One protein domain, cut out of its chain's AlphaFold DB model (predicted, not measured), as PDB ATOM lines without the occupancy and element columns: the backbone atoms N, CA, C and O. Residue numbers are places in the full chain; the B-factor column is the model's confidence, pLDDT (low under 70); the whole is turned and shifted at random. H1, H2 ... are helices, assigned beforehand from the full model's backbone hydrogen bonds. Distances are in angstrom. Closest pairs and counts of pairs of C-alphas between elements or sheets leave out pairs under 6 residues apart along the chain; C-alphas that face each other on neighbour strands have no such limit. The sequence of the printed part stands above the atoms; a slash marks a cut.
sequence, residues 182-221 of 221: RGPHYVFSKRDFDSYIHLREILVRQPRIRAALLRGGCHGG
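Overview. This is residues 182 to 221 of the 221 residues of the protein "Predicted protein" of Laccaria bicolor (strain S238N-H82 / ATCC MYA-4686) (UniProt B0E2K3). One long helix, H1, makes most of the length, and a short helix, H2, turns off its far end to make an L-shaped corner. An unnamed stretch leads into H1 at one end and an unnamed tail follows H2 at the other. Residues 182 to 203, which include most of H1, stand free. The printed part has 40 residues with two named helices, H1 then H2, and no named strand; its class is all helix. It is only just loose, close to extended, with a radius of gyration of the C-alphas of 13.3 A, and only just elongated, with spans of 34 by 22 by 12 A.

Along the chain. The printed part begins at Arg 182, with its C-alpha at (191.426, 244.321, 203.551). H1 holds residues 190 to 204 and measures 21.2 A from its first C-alpha, at (195.321, 258.320, 205.491), to its last. H2 holds residues 207 to 214 and measures 10.2 A, ending with C-alpha 214 at (207.492, 245.586, 227.289).

Arrangement. A tight link of 2 residues joins H1 to H2. The two helices only just touch, with 3 pairs of C-alphas within 8 A, and only at the corner by their link. H1 touches H2 with residues 203 to 204 alone. The closest C-alphas are those of Val 204 and Arg 210, 5.2 A apart. Their lines are about perpendicular, at 74 degrees, and their centres are 16.9 A apart. In H1 and H2 every O i to N i+4 pair is within hydrogen-bond range.

Size, cuts and confidence. The two C-alphas farthest apart are those of His 185 and Pro 207, at 35.4 A. The printed part has no cut and ends at Gly 221, the chain's last residue. The mean pLDDT of the printed part is 73.9; residue 207 and residues 215 to 221 are under 70.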
ATOM      1  N   ARG A 182     191.189 243.556 204.780       78.25
ATOM      2  CA  ARG A 182     191.426 244.321 203.551       78.25
ATOM      3  C   ARG A 182     191.331 243.381 202.361       78.25
ATOM      4  O   ARG A 182     192.013 242.361 202.319       78.25
ATOM      5  N   GLY A 183     190.482 243.734 201.401       84.06
ATOM      6  CA  GLY A 183     190.337 242.977 200.163       84.06
ATOM      7  C   GLY A 183     191.581 243.056 199.262       84.06
ATOM      8  O   GLY A 183     192.417 243.947 199.440       84.06
ATOM      9  N   PRO A 184     191.683 242.177 198.248       78.12
ATOM     10  CA  PRO A 184     192.871 242.009 197.397       78.12
ATOM     11  C   PRO A 184     193.266 243.225 196.532       78.12
ATOM     12  O   PRO A 184     194.319 243.209 195.907       78.12
ATOM     13  N   HIS A 185     192.478 244.305 196.531       86.56
ATOM     14  CA  HIS A 185     192.764 245.545 195.791       86.56
ATOM     15  C   HIS A 185     192.671 246.804 196.661       86.56
ATOM     16  O   HIS A 185     192.480 247.912 196.162       86.56
ATOM     17  N   TYR A 186     192.764 246.643 197.979       88.50
ATOM     18  CA  TYR A 186     192.668 247.765 198.896       88.50
ATOM     19  C   TYR A 186     193.905 248.669 198.817       88.50
ATOM     20  O   TYR A 186     195.024 248.223 199.075       88.50
ATOM     21  N   VAL A 187     193.702 249.955 198.526       88.75
ATOM     22  CA  VAL A 187     194.763 250.968 198.576       88.75
ATOM     23  C   VAL A 187     194.755 251.627 199.949       88.75
ATOM     24  O   VAL A 187     193.753 252.201 200.372       88.75
ATOM     25  N   PHE A 188     195.889 251.544 200.644       87.12
ATOM     26  CA  PHE A 188     196.063 252.147 201.961       87.12
ATOM     27  C   PHE A 188     195.886 253.668 201.895       87.12
ATOM     28  O   PHE A 188     196.504 254.347 201.075       87.12
ATOM     29  N   SER A 189     195.056 254.207 202.783       90.62
ATOM     30  CA  SER A 189     194.708 255.624 202.835       90.62
ATOM     31  C   SER A 189     195.138 256.263 204.154       90.62
ATOM     32  O   SER A 189     195.434 255.590 205.139       90.62
ATOM     33  N   LYS A 190     195.094 257.598 204.228       89.56
ATOM     34  CA  LYS A 190     195.321 258.320 205.491       89.56
ATOM     35  C   LYS A 190     194.361 257.870 206.607       89.56
ATOM     36  O   LYS A 190     194.773 257.750 207.754       89.56
ATOM     37  N   ARG A 191     193.112 257.531 206.265       82.50
ATOM     38  CA  ARG A 191     192.116 257.052 207.239       82.50
ATOM     39  C   ARG A 191     192.521 255.728 207.889       82.50
ATOM     40  O   ARG A 191     192.194 255.495 209.051       82.50
ATOM     41  N   ASP A 192     193.251 254.877 207.170       82.06
ATOM     42  CA  ASP A 192     193.802 253.640 207.730       82.06
ATOM     43  C   ASP A 192     194.870 253.904 208.775       82.06
ATOM     44  O   ASP A 192     194.935 253.205 209.786       82.06
ATOM     45  N   PHE A 193     195.717 254.897 208.514       83.00
ATOM     46  CA  PHE A 193     196.749 255.305 209.449       83.00
ATOM     47  C   PHE A 193     196.119 255.860 210.728       83.00
ATOM     48  O   PHE A 193     196.461 255.412 211.820       83.00
ATOM     49  N   ASP A 194     195.128 256.740 210.596       83.19
ATOM     50  CA  ASP A 194     194.416 257.311 211.744       83.19
ATOM     51  C   ASP A 194     193.705 256.213 212.562       83.19
ATOM     52  O   ASP A 194     193.800 256.172 213.792       83.19
ATOM     53  N   SER A 195     193.076 255.247 211.881       81.38
ATOM     54  CA  SER A 195     192.440 254.086 212.522       81.38
ATOM     55  C   SER A 195     193.454 253.176 213.223       81.38
ATOM     56  O   SER A 195     193.185 252.673 214.315       81.38
ATOM     57  N   TYR A 196     194.636 252.980 212.634       82.69
ATOM     58  CA  TYR A 196     195.729 252.224 213.243       82.69
ATOM     59  C   TYR A 196     196.247 252.896 214.519       82.69
ATOM     60  O   TYR A 196     196.427 252.217 215.530       82.69
ATOM     61  N   ILE A 197     196.457 254.218 214.500       83.56
ATOM     62  CA  ILE A 197     196.899 254.975 215.679       83.56
ATOM     63  C   ILE A 197     195.873 254.849 216.808       83.56
ATOM     64  O   ILE A 197     196.244 254.519 217.936       83.56
ATOM     65  N   HIS A 198     194.587 255.004 216.492       79.38
ATOM     66  CA  HIS A 198     193.512 254.857 217.468       79.38
ATOM     67  C   HIS A 198     193.450 253.440 218.064       79.38
ATOM     68  O   HIS A 198     193.407 253.265 219.284       79.38
ATOM     69  N   LEU A 199     193.526 252.405 217.217       79.88
ATOM     70  CA  LEU A 199     193.537 251.011 217.662       79.88
ATOM     71  C   LEU A 199     194.761 250.718 218.542       79.88
ATOM     72  O   LEU A 199     194.637 250.080 219.589       79.88
ATOM     73  N   ARG A 200     195.943 251.211 218.151       80.06
ATOM     74  CA  ARG A 200     197.191 251.072 218.912       80.06
ATOM     75  C   ARG A 200     197.063 251.681 220.303       80.06
ATOM     76  O   ARG A 200     197.487 251.050 221.268       80.06
ATOM     77  N   GLU A 201     196.487 252.873 220.430       80.62
ATOM     78  CA  GLU A 201     196.267 253.500 221.737       80.62
ATOM     79  C   GLU A 201     195.361 252.655 222.635       80.62
ATOM     80  O   GLU A 201     195.670 252.455 223.813       80.62
ATOM     81  N   ILE A 202     194.283 252.100 222.078       77.81
ATOM     82  CA  ILE A 202     193.370 251.213 222.807       77.81
ATOM     83  C   ILE A 202     194.090 249.929 223.243       77.81
ATOM     84  O   ILE A 202     193.978 249.518 224.398       77.81
ATOM     85  N   LEU A 203     194.864 249.313 222.345       75.38
ATOM     86  CA  LEU A 203     195.636 248.093 222.603       75.38
ATOM     87  C   LEU A 203     196.697 248.311 223.696       75.38
ATOM     88  O   LEU A 203     196.804 247.514 224.625       75.38
ATOM     89  N   VAL A 204     197.455 249.409 223.640       76.06
ATOM     90  CA  VAL A 204     198.527 249.712 224.611       76.06
ATOM     91  C   VAL A 204     197.978 250.034 226.004       76.06
ATOM     92  O   VAL A 204     198.652 249.784 227.006       76.06
ATOM     93  N   ARG A 205     196.743 250.537 226.108       74.31
ATOM     94  CA  ARG A 205     196.074 250.733 227.406       74.31
ATOM     95  C   ARG A 205     195.765 249.416 228.118       74.31
ATOM     96  O   ARG A 205     195.529 249.427 229.324       74.31
ATOM     97  N   GLN A 206     195.810 248.280 227.422       73.94
ATOM     98  CA  GLN A 206     195.577 246.985 228.043       73.94
ATOM     99  C   GLN A 206     196.828 246.475 228.763       73.94
ATOM    100  O   GLN A 206     197.870 246.284 228.127       73.94
ATOM    101  N   PRO A 207     196.738 246.147 230.066       68.88
ATOM    102  CA  PRO A 207     197.890 245.700 230.847       68.88
ATOM    103  C   PRO A 207     198.606 244.483 230.252       68.88
ATOM    104  O   PRO A 207     199.826 244.392 230.336       68.88
ATOM    105  N   ARG A 208     197.865 243.559 229.621       70.00
ATOM    106  CA  ARG A 208     198.426 242.340 229.013       70.00
ATOM    107  C   ARG A 208     199.248 242.636 227.762       70.00
ATOM    108  O   ARG A 208     200.375 242.166 227.660       70.00
ATOM    109  N   ILE A 209     198.709 243.439 226.847       70.88
ATOM    110  CA  ILE A 209     199.396 243.821 225.607       70.88
ATOM    111  C   ILE A 209     200.584 244.719 225.928       70.88
ATOM    112  O   ILE A 209     201.673 244.503 225.410       70.88
ATOM    113  N   ARG A 210     200.422 245.665 226.862       71.75
ATOM    114  CA  ARG A 210     201.530 246.477 227.366       71.75
ATOM    115  C   ARG A 210     202.629 245.611 227.975       71.75
ATOM    116  O   ARG A 210     203.795 245.819 227.666       71.75
ATOM    117  N   ALA A 211     202.276 244.620 228.794       72.06
ATOM    118  CA  ALA A 211     203.248 243.687 229.356       72.06
ATOM    119  C   ALA A 211     203.938 242.831 228.281       72.06
ATOM    120  O   ALA A 211     205.127 242.560 228.417       72.06
ATOM    121  N   ALA A 212     203.234 242.423 227.220       71.00
ATOM    122  CA  ALA A 212     203.818 241.690 226.095       71.00
ATOM    123  C   ALA A 212     204.773 242.569 225.266       71.00
ATOM    124  O   ALA A 212     205.894 242.159 224.977       71.00
ATOM    125  N   LEU A 213     204.380 243.810 224.963       71.44
ATOM    126  CA  LEU A 213     205.222 244.794 224.274       71.44
ATOM    127  C   LEU A 213     206.488 245.119 225.076       71.44
ATOM    128  O   LEU A 213     207.583 245.107 224.523       71.44
ATOM    129  N   LEU A 214     206.357 245.332 226.391       70.44
ATOM    130  CA  LEU A 214     207.492 245.586 227.289       70.44
ATOM    131  C   LEU A 214     208.441 244.384 227.428       70.44
ATOM    132  O   LEU A 214     209.569 244.554 227.877       70.44
ATOM    133  N   ARG A 215     208.004 243.177 227.054       67.25
ATOM    134  CA  ARG A 215     208.829 241.959 227.041       67.25
ATOM    135  C   ARG A 215     209.450 241.652 225.672       67.25
ATOM    136  O   ARG A 215     210.030 240.584 225.522       67.25
ATOM    137  N   GLY A 216     209.347 242.558 224.697       61.53
ATOM    138  CA  GLY A 216     209.922 242.370 223.358       61.53
ATOM    139  C   GLY A 216     208.951 241.824 222.304       61.53
ATOM    140  O   GLY A 216     209.387 241.506 221.204       61.53
ATOM    141  N   GLY A 217     207.646 241.751 222.600       54.12
ATOM    142  CA  GLY A 217     206.591 241.472 221.619       54.12
ATOM    143  C   GLY A 217     205.699 240.269 221.948       54.12
ATOM    144  O   GLY A 217     206.041 239.400 222.750       54.12
ATOM    145  N   CYS A 218     204.528 240.222 221.305       47.72
ATOM    146  CA  CYS A 218     203.613 239.081 221.344       47.72
ATOM    147  C   CYS A 218     204.205 237.915 220.536       47.72
ATOM    148  O   CYS A 218     204.019 237.856 219.325       47.72
ATOM    149  N   HIS A 219     204.906 236.984 221.182       43.00
ATOM    150  CA  HIS A 219     205.062 235.645 220.614       43.00
ATOM    151  C   HIS A 219     203.738 234.906 220.818       43.00
ATOM    152  O   HIS A 219     203.370 234.580 221.946       43.00
ATOM    153  N   GLY A 220     202.991 234.754 219.726       36.97
ATOM    154  CA  GLY A 220     201.795 233.928 219.678       36.97
ATOM    155  C   GLY A 220     202.163 232.459 219.858       36.97
ATOM    156  O   GLY A 220     203.071 231.960 219.196       36.97
ATOM    157  N   GLY A 221     201.454 231.810 220.775       31.33
ATOM    158  CA  GLY A 221     201.201 230.375 220.780       31.33
ATOM    159  C   GLY A 221     199.701 230.176 220.670       31.33
ATOM    160  O   GLY A 221     198.974 231.047 221.210       31.33
TER     161      GLY A 221